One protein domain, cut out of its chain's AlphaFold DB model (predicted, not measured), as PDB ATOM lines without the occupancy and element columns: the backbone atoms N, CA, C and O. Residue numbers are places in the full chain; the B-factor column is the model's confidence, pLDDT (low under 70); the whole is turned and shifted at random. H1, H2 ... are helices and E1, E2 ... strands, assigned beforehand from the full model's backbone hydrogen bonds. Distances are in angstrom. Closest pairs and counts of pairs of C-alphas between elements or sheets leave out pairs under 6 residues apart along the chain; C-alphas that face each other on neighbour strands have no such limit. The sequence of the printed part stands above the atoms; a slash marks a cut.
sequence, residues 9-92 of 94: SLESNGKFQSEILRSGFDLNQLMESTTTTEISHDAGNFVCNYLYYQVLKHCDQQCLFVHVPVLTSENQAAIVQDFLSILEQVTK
ATOM      1  N   SER A   9     120.756 162.687 163.697       94.94
ATOM      2  CA  SER A   9     121.683 163.351 162.788       94.94
ATOM      3  C   SER A   9     121.654 164.856 162.960       94.94
ATOM      4  O   SER A   9     120.598 165.470 162.815       94.94
ATOM      5  N   LEU A  10     122.823 165.445 163.189       95.50
ATOM      6  CA  LEU A  10     123.031 166.886 163.138       95.50
ATOM      7  C   LEU A  10     123.314 167.296 161.695       95.50
ATOM      8  O   LEU A  10     124.326 166.900 161.118       95.50
ATOM      9  N   GLU A  11     122.429 168.078 161.093       95.38
ATOM     10  CA  GLU A  11     122.621 168.549 159.724       95.38
ATOM     11  C   GLU A  11     123.624 169.709 159.699       95.38
ATOM     12  O   GLU A  11     123.399 170.783 160.258       95.38
ATOM     13  N   SER A  12     124.741 169.512 159.007       95.12
ATOM     14  CA  SER A  12     125.805 170.519 158.892       95.12
ATOM     15  C   SER A  12     125.466 171.685 157.976       95.12
ATOM     16  O   SER A  12     126.097 172.738 158.080       95.12
ATOM     17  N   ASN A  13     124.509 171.512 157.060       94.50
ATOM     18  CA  ASN A  13     124.170 172.532 156.080       94.50
ATOM     19  C   ASN A  13     122.746 172.410 155.527       94.50
ATOM     20  O   ASN A  13     122.170 171.324 155.484       94.50
ATOM     21  N   GLY A  14     122.223 173.545 155.068       94.12
ATOM     22  CA  GLY A  14     121.045 173.643 154.215       94.12
ATOM     23  C   GLY A  14     121.433 174.214 152.851       94.12
ATOM     24  O   GLY A  14     122.294 175.092 152.756       94.12
ATOM     25  N   LYS A  15     120.800 173.716 151.789       94.00
ATOM     26  CA  LYS A  15     121.139 174.035 150.396       94.00
ATOM     27  C   LYS A  15     119.956 174.653 149.659       94.00
ATOM     28  O   LYS A  15     118.827 174.178 149.784       94.00
ATOM     29  N   PHE A  16     120.210 175.636 148.806       93.81
ATOM     30  CA  PHE A  16     119.228 176.112 147.835       93.81
ATOM     31  C   PHE A  16     119.926 176.548 146.550       93.81
ATOM     32  O   PHE A  16     120.792 177.418 146.568       93.81
ATOM     33  N   GLN A  17     119.541 175.942 145.423       90.06
ATOM     34  CA  GLN A  17     120.225 176.120 144.138       90.06
ATOM     35  C   GLN A  17     121.732 175.819 144.267       90.06
ATOM     36  O   GLN A  17     122.092 174.692 144.599       90.06
ATOM     37  N   SER A  18     122.601 176.800 144.011       91.69
ATOM     38  CA  SER A  18     124.057 176.686 144.165       91.69
ATOM     39  C   SER A  18     124.579 177.190 145.515       91.69
ATOM     40  O   SER A  18     125.785 177.152 145.743       91.69
ATOM     41  N   GLU A  19     123.708 177.688 146.397       94.19
ATOM     42  CA  GLU A  19     124.088 178.235 147.699       94.19
ATOM     43  C   GLU A  19     123.993 177.169 148.796       94.19
ATOM     44  O   GLU A  19     123.028 176.401 148.870       94.19
ATOM     45  N   ILE A  20     125.008 177.134 149.660       94.44
ATOM     46  CA  ILE A  20     125.086 176.243 150.817       94.44
ATOM     47  C   ILE A  20     125.367 177.100 152.046       94.44
ATOM     48  O   ILE A  20     126.431 177.712 152.141       94.44
ATOM     49  N   LEU A  21     124.441 177.094 153.001       95.69
ATOM     50  CA  LEU A  21     124.638 177.705 154.310       95.69
ATOM     51  C   LEU A  21     124.979 176.614 155.315       95.69
ATOM     52  O   LEU A  21     124.342 175.560 155.333       95.69
ATOM     53  N   ARG A  22     125.999 176.851 156.137       95.44
ATOM     54  CA  ARG A  22     126.445 175.914 157.175       95.44
ATOM     55  C   ARG A  22     126.000 176.385 158.543       95.44
ATOM     56  O   ARG A  22     125.927 177.590 158.758       95.44
ATOM     57  N   SER A  23     125.748 175.448 159.448       93.50
ATOM     58  CA  SER A  23     125.527 175.781 160.855       93.50
ATOM     59  C   SER A  23     126.752 176.493 161.436       93.50
ATOM     60  O   SER A  23     127.886 176.138 161.112       93.50
ATOM     61  N   GLY A  24     126.520 177.501 162.275       93.31
ATOM     62  CA  GLY A  24     127.554 178.214 163.024       93.31
ATOM     63  C   GLY A  24     128.037 177.468 164.272       93.31
ATOM     64  O   GLY A  24     129.022 177.885 164.876       93.31
ATOM     65  N   PHE A  25     127.369 176.377 164.656       93.19
ATOM     66  CA  PHE A  25     127.783 175.523 165.769       93.19
ATOM     67  C   PHE A  25     128.942 174.595 165.371       93.19
ATOM     68  O   PHE A  25     128.954 174.054 164.262       93.19
ATOM     69  N   ASP A  26     129.876 174.328 166.293       94.31
ATOM     70  CA  ASP A  26     130.825 173.221 166.133       94.31
ATOM     71  C   ASP A  26     130.108 171.901 166.429       94.31
ATOM     72  O   ASP A  26     129.940 171.476 167.574       94.31
ATOM     73  N   LEU A  27     129.660 171.243 165.362       94.50
ATOM     74  CA  LEU A  27     128.901 170.002 165.466       94.50
ATOM     75  C   LEU A  27     129.698 168.849 166.085       94.50
ATOM     76  O   LEU A  27     129.085 167.956 166.666       94.50
ATOM     77  N   ASN A  28     131.035 168.863 165.999       94.44
ATOM     78  CA  ASN A  28     131.842 167.842 166.669       94.44
ATOM     79  C   ASN A  28     131.762 168.034 168.180       94.44
ATOM     80  O   ASN A  28     131.500 167.072 168.897       94.44
ATOM     81  N   GLN A  29     131.891 169.281 168.643       94.06
ATOM     82  CA  GLN A  29     131.754 169.620 170.057       94.06
ATOM     83  C   GLN A  29     130.360 169.260 170.592       94.06
ATOM     84  O   GLN A  29     130.235 168.698 171.678       94.06
ATOM     85  N   LEU A  30     129.301 169.535 169.819       93.12
ATOM     86  CA  LEU A  30     127.933 169.165 170.206       93.12
ATOM     87  C   LEU A  30     127.743 167.645 170.355       93.12
ATOM     88  O   LEU A  30     126.885 167.211 171.121       93.12
ATOM     89  N   MET A  31     128.540 166.840 169.649       93.88
ATOM     90  CA  MET A  31     128.464 165.380 169.676       93.88
ATOM     91  C   MET A  31     129.378 164.703 170.699       93.88
ATOM     92  O   MET A  31     129.208 163.507 170.935       93.88
ATOM     93  N   GLU A  32     130.317 165.408 171.335       91.88
ATOM     94  CA  GLU A  32     131.300 164.799 172.251       91.88
ATOM     95  C   GLU A  32     130.664 163.968 173.375       91.88
ATOM     96  O   GLU A  32     131.255 163.005 173.857       91.88
ATOM     97  N   SER A  33     129.452 164.334 173.801       88.44
ATOM     98  CA  SER A  33     128.707 163.679 174.887       88.44
ATOM     99  C   SER A  33     127.553 162.798 174.386       88.44
ATOM    100  O   SER A  33     126.598 162.553 175.124       88.44
ATOM    101  N   THR A  34     127.615 162.360 173.125       93.56
ATOM    102  CA  THR A  34     126.580 161.552 172.463       93.56
ATOM    103  C   THR A  34     127.121 160.183 172.061       93.56
ATOM    104  O   THR A  34     128.314 160.012 171.819       93.56
ATOM    105  N   THR A  35     126.247 159.181 171.997       91.75
ATOM    106  CA  THR A  35     126.618 157.783 171.695       91.75
ATOM    107  C   THR A  35     125.953 157.244 170.429       91.75
ATOM    108  O   THR A  35     126.469 156.343 169.768       91.75
ATOM    109  N   THR A  36     124.813 157.821 170.070       92.00
ATOM    110  CA  THR A  36     123.882 157.414 169.012       92.00
ATOM    111  C   THR A  36     123.521 158.622 168.130       92.00
ATOM    112  O   THR A  36     122.380 158.793 167.694       92.00
ATOM    113  N   THR A  37     124.520 159.457 167.836       95.75
ATOM    114  CA  THR A  37     124.397 160.654 166.993       95.75
ATOM    115  C   THR A  37     125.468 160.663 165.899       95.75
ATOM    116  O   THR A  37     126.557 160.117 166.070       95.75
ATOM    117  N   GLU A  38     125.156 161.256 164.750       95.62
ATOM    118  CA  GLU A  38     126.081 161.466 163.636       95.62
ATOM    119  C   GLU A  38     125.941 162.868 163.028       95.62
ATOM    120  O   GLU A  38     124.889 163.501 163.119       95.62
ATOM    121  N   ILE A  39     126.988 163.353 162.360       95.50
ATOM    122  CA  ILE A  39     126.886 164.552 161.521       95.50
ATOM    123  C   ILE A  39     126.423 164.113 160.138       95.50
ATOM    124  O   ILE A  39     127.031 163.245 159.514       95.50
ATOM    125  N   SER A  40     125.369 164.748 159.635       93.00
ATOM    126  CA  SER A  40     124.952 164.607 158.248       93.00
ATOM    127  C   SER A  40     125.354 165.835 157.437       93.00
ATOM    128  O   SER A  40     125.260 166.987 157.869       93.00
ATOM    129  N   HIS A  41     125.847 165.585 156.229       90.00
ATOM    130  CA  HIS A  41     126.188 166.628 155.264       90.00
ATOM    131  C   HIS A  41     125.110 166.830 154.206       90.00
ATOM    132  O   HIS A  41     125.292 167.645 153.300       90.00
ATOM    133  N   ASP A  42     123.994 166.113 154.334       85.19
ATOM    134  CA  ASP A  42     122.894 166.177 153.394       85.19
ATOM    135  C   ASP A  42     121.542 166.021 154.103       85.19
ATOM    136  O   ASP A  42     121.070 164.911 154.374       85.19
ATOM    137  N   ALA A  43     120.874 167.159 154.302       81.25
ATOM    138  CA  ALA A  43     119.505 167.228 154.806       81.25
ATOM    139  C   ALA A  43     118.456 166.752 153.772       81.25
ATOM    140  O   ALA A  43     117.245 166.843 154.010       81.25
ATOM    141  N   GLY A  44     118.903 166.250 152.615       82.25
ATOM    142  CA  GLY A  44     118.096 165.825 151.479       82.25
ATOM    143  C   GLY A  44     117.822 166.963 150.494       82.25
ATOM    144  O   GLY A  44     118.367 168.055 150.596       82.25
ATOM    145  N   ASN A  45     116.929 166.720 149.530       79.31
ATOM    146  CA  ASN A  45     116.549 167.704 148.498       79.31
ATOM    147  C   ASN A  45     115.061 168.097 148.560       79.31
ATOM    148  O   ASN A  45     114.500 168.608 147.596       79.31
ATOM    149  N   PHE A  46     114.411 167.828 149.692       85.50
ATOM    150  CA  PHE A  46     112.987 168.085 149.916       85.50
ATOM    151  C   PHE A  46     112.788 169.232 150.922       85.50
ATOM    152  O   PHE A  46     113.685 170.045 151.154       85.50
ATOM    153  N   VAL A  47     111.601 169.308 151.533       89.75
ATOM    154  CA  VAL A  47     111.198 170.384 152.450       89.75
ATOM    155  C   VAL A  47     112.163 170.599 153.619       89.75
ATOM    156  O   VAL A  47     112.421 171.746 153.962       89.75
ATOM    157  N   CYS A  48     112.741 169.536 154.194       88.69
ATOM    158  CA  CYS A  48     113.643 169.636 155.348       88.69
ATOM    159  C   CYS A  48     114.870 170.499 155.029       88.69
ATOM    160  O   CYS A  48     115.178 171.436 155.759       88.69
ATOM    161  N   ASN A  49     115.512 170.234 153.891       92.44
ATOM    162  CA  ASN A  49     116.682 170.976 153.443       92.44
ATOM    163  C   ASN A  49     116.360 172.443 153.141       92.44
ATOM    164  O   ASN A  49     117.074 173.331 153.597       92.44
ATOM    165  N   TYR A  50     115.279 172.707 152.399       93.69
ATOM    166  CA  TYR A  50     114.927 174.084 152.054       93.69
ATOM    167  C   TYR A  50     114.501 174.894 153.284       93.69
ATOM    168  O   TYR A  50     114.900 176.048 153.426       93.69
ATOM    169  N   LEU A  51     113.745 174.283 154.202       94.44
ATOM    170  CA  LEU A  51     113.406 174.898 155.480       94.44
ATOM    171  C   LEU A  51     114.671 175.218 156.276       94.44
ATOM    172  O   LEU A  51     114.823 176.343 156.738       94.44
ATOM    173  N   TYR A  52     115.597 174.263 156.393       95.25
ATOM    174  CA  TYR A  52     116.833 174.491 157.130       95.25
ATOM    175  C   TYR A  52     117.670 175.616 156.515       95.25
ATOM    176  O   TYR A  52     118.106 176.508 157.234       95.25
ATOM    177  N   TYR A  53     117.814 175.637 155.187       95.69
ATOM    178  CA  TYR A  53     118.462 176.737 154.471       95.69
ATOM    179  C   TYR A  53     117.824 178.097 154.803       95.69
ATOM    180  O   TYR A  53     118.532 179.048 155.130       95.69
ATOM    181  N   GLN A  54     116.490 178.191 154.768       96.25
ATOM    182  CA  GLN A  54     115.790 179.443 155.068       96.25
ATOM    183  C   GLN A  54     115.982 179.884 156.525       96.25
ATOM    184  O   GLN A  54     116.184 181.069 156.783       96.25
ATOM    185  N   VAL A  55     115.971 178.948 157.479       95.62
ATOM    186  CA  VAL A  55     116.208 179.262 158.898       95.62
ATOM    187  C   VAL A  55     117.665 179.660 159.138       95.62
ATOM    188  O   VAL A  55     117.909 180.635 159.840       95.62
ATOM    189  N   LEU A  56     118.639 178.978 158.525       95.75
ATOM    190  CA  LEU A  56     120.055 179.373 158.578       95.75
ATOM    191  C   LEU A  56     120.248 180.801 158.075       95.75
ATOM    192  O   LEU A  56     120.975 181.572 158.693       95.75
ATOM    193  N   LYS A  57     119.568 181.168 156.986       95.56
ATOM    194  CA  LYS A  57     119.613 182.526 156.444       95.56
ATOM    195  C   LYS A  57     118.975 183.558 157.371       95.56
ATOM    196  O   LYS A  57     119.453 184.681 157.446       95.56
ATOM    197  N   HIS A  58     117.886 183.198 158.046       96.06
ATOM    198  CA  HIS A  58     117.168 184.103 158.941       96.06
ATOM    199  C   HIS A  58     117.872 184.306 160.290       96.06
ATOM    200  O   HIS A  58     117.765 185.379 160.876       96.06
ATOM    201  N   CYS A  59     118.573 183.285 160.784       93.00
ATOM    202  CA  CYS A  59     119.220 183.278 162.097       93.00
ATOM    203  C   CYS A  59     120.738 183.506 162.026       93.00
ATOM    204  O   CYS A  59     121.441 183.070 162.933       93.00
ATOM    205  N   ASP A  60     121.262 184.103 160.948       92.44
ATOM    206  CA  ASP A  60     122.706 184.323 160.748       92.44
ATOM    207  C   ASP A  60     123.549 183.068 161.044       92.44
ATOM    208  O   ASP A  60     124.568 183.101 161.731       92.44
ATOM    209  N   GLN A  61     123.078 181.922 160.545       90.25
ATOM    210  CA  GLN A  61     123.683 180.599 160.709       90.25
ATOM    211  C   GLN A  61     123.695 180.044 162.150       90.25
ATOM    212  O   GLN A  61     124.118 178.907 162.353       90.25
ATOM    213  N   GLN A  62     123.158 180.764 163.139       90.44
ATOM    214  CA  GLN A  62     122.998 180.322 164.531       90.44
ATOM    215  C   GLN A  62     121.752 179.443 164.707       90.44
ATOM    216  O   GLN A  62     120.853 179.727 165.498       90.44
ATOM    217  N   CYS A  63     121.660 178.362 163.936       92.12
ATOM    218  CA  CYS A  63     120.614 177.365 164.115       92.12
ATOM    219  C   CYS A  63     121.136 175.953 163.841       92.12
ATOM    220  O   CYS A  63     122.128 175.742 163.136       92.12
ATOM    221  N   LEU A  64     120.455 174.984 164.443       93.56
ATOM    222  CA  LEU A  64     120.765 173.569 164.348       93.56
ATOM    223  C   LEU A  64     119.522 172.837 163.860       93.56
ATOM    224  O   LEU A  64     118.426 173.050 164.381       93.56
ATOM    225  N   PHE A  65     119.695 171.955 162.882       94.88
ATOM    226  CA  PHE A  65     118.639 171.055 162.440       94.88
ATOM    227  C   PHE A  65     119.012 169.624 162.798       94.88
ATOM    228  O   PHE A  65     120.096 169.148 162.458       94.88
ATOM    229  N   VAL A  66     118.102 168.946 163.493       94.00
ATOM    230  CA  VAL A  66     118.305 167.585 163.982       94.00
ATOM    231  C   VAL A  66     117.277 166.668 163.338       94.00
ATOM    232  O   VAL A  66     116.072 166.854 163.509       94.00
ATOM    233  N   HIS A  67     117.740 165.660 162.604       92.69
ATOM    234  CA  HIS A  67     116.883 164.566 162.163       92.69
ATOM    235  C   HIS A  67     116.801 163.504 163.257       92.69
ATOM    236  O   HIS A  67     117.814 162.940 163.666       92.69
ATOM    237  N   VAL A  68     115.577 163.225 163.702       92.69
ATOM    238  CA  VAL A  68     115.272 162.179 164.681       92.69
ATOM    239  C   VAL A  68     114.827 160.921 163.929       92.69
ATOM    240  O   VAL A  68     113.952 161.029 163.062       92.69
ATOM    241  N   PRO A  69     115.425 159.747 164.200       91.75
ATOM    242  CA  PRO A  69     115.005 158.495 163.581       91.75
ATOM    243  C   PRO A  69     113.660 158.033 164.165       91.75
ATOM    244  O   PRO A  69     113.148 158.605 165.130       91.75
ATOM    245  N   VAL A  70     113.080 156.975 163.597       93.00
ATOM    246  CA  VAL A  70     111.873 156.364 164.172       93.00
ATOM    247  C   VAL A  70     112.197 155.838 165.571       93.00
ATOM    248  O   VAL A  70     113.134 155.058 165.750       93.00
ATOM    249  N   LEU A  71     111.424 156.281 166.564       93.81
ATOM    250  CA  LEU A  71     111.602 155.860 167.949       93.81
ATOM    251  C   LEU A  71     110.981 154.481 168.169       93.81
ATOM    252  O   LEU A  71     109.826 154.239 167.820       93.81
ATOM    253  N   THR A  72     111.754 153.602 168.788       94.38
ATOM    254  CA  THR A  72     111.350 152.272 169.232       94.38
ATOM    255  C   THR A  72     111.683 152.117 170.712       94.38
ATOM    256  O   THR A  72     112.478 152.880 171.270       94.38
ATOM    257  N   SER A  73     111.108 151.107 171.361       95.50
ATOM    258  CA  SER A  73     111.388 150.815 172.772       95.50
ATOM    259  C   SER A  73     112.881 150.583 173.046       95.50
ATOM    260  O   SER A  73     113.353 150.849 174.147       95.50
ATOM    261  N   GLU A  74     113.630 150.106 172.048       94.75
ATOM    262  CA  GLU A  74     115.057 149.802 172.153       94.75
ATOM    263  C   GLU A  74     115.951 151.042 172.006       94.75
ATOM    264  O   GLU A  74     116.996 151.111 172.651       94.75
ATOM    265  N   ASN A  75     115.573 152.016 171.167       94.38
ATOM    266  CA  ASN A  75     116.433 153.166 170.852       94.38
ATOM    267  C   ASN A  75     116.040 154.462 171.584       94.38
ATOM    268  O   ASN A  75     116.870 155.366 171.713       94.38
ATOM    269  N   GLN A  76     114.809 154.556 172.098       95.19
ATOM    270  CA  GLN A  76     114.249 155.808 172.604       95.19
ATOM    271  C   GLN A  76     115.074 156.398 173.752       95.19
ATOM    272  O   GLN A  76     115.341 157.596 173.754       95.19
ATOM    273  N   ALA A  77     115.502 155.573 174.711       96.25
ATOM    274  CA  ALA A  77     116.266 156.049 175.862       96.25
ATOM    275  C   ALA A  77     117.611 156.669 175.446       96.25
ATOM    276  O   ALA A  77     117.954 157.758 175.903       96.25
ATOM    277  N   ALA A  78     118.336 156.012 174.536       95.75
ATOM    278  CA  ALA A  78     119.617 156.501 174.031       95.75
ATOM    279  C   ALA A  78     119.452 157.785 173.205       95.75
ATOM    280  O   ALA A  78     120.194 158.743 173.400       95.75
ATOM    281  N   ILE A  79     118.438 157.838 172.335       96.31
ATOM    282  CA  ILE A  79     118.150 159.022 171.514       96.31
ATOM    283  C   ILE A  79     117.771 160.220 172.383       96.31
ATOM    284  O   ILE A  79     118.261 161.320 172.152       96.31
ATOM    285  N   VAL A  80     116.912 160.031 173.385       96.25
ATOM    286  CA  VAL A  80     116.524 161.122 174.289       96.25
ATOM    287  C   VAL A  80     117.734 161.626 175.069       96.25
ATOM    288  O   VAL A  80     117.920 162.837 175.165       96.25
ATOM    289  N   GLN A  81     118.576 160.722 175.579       97.06
ATOM    290  CA  GLN A  81     119.790 161.103 176.297       97.06
ATOM    291  C   GLN A  81     120.739 161.923 175.416       97.06
ATOM    292  O   GLN A  81     121.198 162.981 175.838       97.06
ATOM    293  N   ASP A  82     120.991 161.475 174.189       97.19
ATOM    294  CA  ASP A  82     121.821 162.206 173.232       97.19
ATOM    295  C   ASP A  82     121.223 163.577 172.884       97.19
ATOM    296  O   ASP A  82     121.939 164.577 172.859       97.19
ATOM    297  N   PHE A  83     119.907 163.650 172.656       96.31
ATOM    298  CA  PHE A  83     119.226 164.907 172.341       96.31
ATOM    299  C   PHE A  83     119.356 165.922 173.483       96.31
ATOM    300  O   PHE A  83     119.624 167.097 173.237       96.31
ATOM    301  N   LEU A  84     119.215 165.471 174.734       96.25
ATOM    302  CA  LEU A  84     119.435 166.309 175.914       96.25
ATOM    303  C   LEU A  84     120.893 166.770 176.015       96.25
ATOM    304  O   LEU A  84     121.123 167.964 176.202       96.25
ATOM    305  N   SER A  85     121.865 165.875 175.806       95.88
ATOM    306  CA  SER A  85     123.290 166.231 175.776       95.88
ATOM    307  C   SER A  85     123.586 167.322 174.738       95.88
ATOM    308  O   SER A  85     124.315 168.271 175.028       95.88
ATOM    309  N   ILE A  86     122.993 167.233 173.542       95.19
ATOM    310  CA  ILE A  86     123.140 168.254 172.492       95.19
ATOM    311  C   ILE A  86     122.569 169.596 172.963       95.19
ATOM    312  O   ILE A  86     123.242 170.620 172.837       95.19
ATOM    313  N   LEU A  87     121.355 169.611 173.527       94.06
ATOM    314  CA  LEU A  87     120.737 170.840 174.038       94.06
ATOM    315  C   LEU A  87     121.588 171.491 175.134       94.06
ATOM    316  O   LEU A  87     121.800 172.702 175.104       94.06
ATOM    317  N   GLU A  88     122.127 170.702 176.064       94.25
ATOM    318  CA  GLU A  88     123.034 171.201 177.100       94.25
ATOM    319  C   GLU A  88     124.283 171.853 176.500       94.25
ATOM    320  O   GLU A  88     124.699 172.917 176.962       94.25
ATOM    321  N   GLN A  89     124.874 171.272 175.452       92.81
ATOM    322  CA  GLN A  89     126.023 171.882 174.776       92.81
ATOM    323  C   GLN A  89     125.641 173.168 174.036       92.81
ATOM    324  O   GLN A  89     126.359 174.160 174.145       92.81
ATOM    325  N   VAL A  90     124.488 173.203 173.360       91.75
ATOM    326  CA  VAL A  90     123.994 174.408 172.668       91.75
ATOM    327  C   VAL A  90     123.821 175.579 173.637       91.75
ATOM    328  O   VAL A  90     124.187 176.699 173.297       91.75
ATOM    329  N   THR A  91     123.363 175.347 174.874       90.50
ATOM    330  CA  THR A  91     123.225 176.432 175.873       90.50
ATOM    331  C   THR A  91     124.545 177.099 176.274       90.50
ATOM    332  O   THR A  91     124.534 178.171 176.880       90.50
ATOM    333  N   LYS A  92     125.690 176.487 175.947       88.56
ATOM    334  CA  LYS A  92     127.023 177.035 176.234       88.56
ATOM    335  C   LYS A  92     127.541 177.957 175.125       88.56
ATOM    336  O   LYS A  92     128.524 178.659 175.359       88.56
TER     337      LYS A  92
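Overview. This is residues 9 to 92 of the 94 residues of the protein "Peptidase C15 pyroglutamyl peptidase I" of Leptolyngbya sp. NIES-3755 (UniProt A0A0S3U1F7). A small three-stranded sheet, E4, E1 and E5, lies in the middle, with a two-stranded hairpin, E2 and E3, reaching from it toward one end and helix H2 packed on that hairpin. Toward the other end the short helix H1 packs over the small sheet, only just over E4, and the last part of the long helix H3, residues 85 to 90, packs on H1, while H3 only grazes the sheet. The printed part has 84 residues, with five named strands and three named helices in the order E1 E2 E3 H1 E4 H2 E5 H3, and its class is mixed, helices and strands. The small sheet is mixed, in the order E4, E1, E5, and the hairpin is antiparallel. The whole is compact, with a radius of gyration of the C-alphas of 13.1 A and spans of 39 by 28 by 16 A.

Along the chain. Find C-alpha 9 at (121.683, 163.351, 162.788); there E1 begins and runs 6.1 A over residues 9 to 11. After Ser 12 comes E2, residues 13 to 16, 10.3 A, and then E3, residues 19 to 22, 10.0 A. H1 is residues 27 to 31, 6.3 A, and E4 is residues 37 to 40, 9.6 A. Look next at C-alpha 47 at (111.198, 170.384, 152.450), where H2 begins; it runs 16.3 A to residue 58. E5 holds residues 65 to 67, 6.7 A. H3, residues 76 to 90, is the longest helix at 21.0 A and ends at C-alpha 90, (123.994, 174.408, 172.668).

Arrangement. Start at E1, the inner strand. It is antiparallel to E5 at 147 degrees, with N 11 and O 65 at 2.9 A, and parallel to E4 at 31 degrees, with N 10 and O 38 at 2.8 A. E1 runs on into E2 across one residue, at 51 degrees. E2 and E3 form a hairpin at 162 degrees, with N 14 and O 21 at 2.9 A. The closest C-alphas of E2 and H2, those of Gly 14 and Tyr 53, are 4.0 A apart. H2 only grazes the sheet of E4, E1 and E5, with residues 48 to 56. H1 is on that sheet at a height of 9.0 A, only just over E4, on which 3 of its 5 C-alphas fall. H3 only grazes the sheet, with residues 78 to 86, and touches H1 with residues 85 to 90 alone; their closest C-alphas, Leu 30 and Ile 86, are 5.4 A apart. H2 and H3 are apart. In H1, H2 and H3 every O i to N i+4 pair is within hydrogen-bond range.

Size, cuts and confidence. Look for the two C-alphas farthest apart at Ser 18 and Ser 73, 40.6 A. The printed part has no cut, and no link is long; that from E5 to H3, 8 residues, is short. The mean pLDDT of the printed part is 93.2, and no printed residue is under 70.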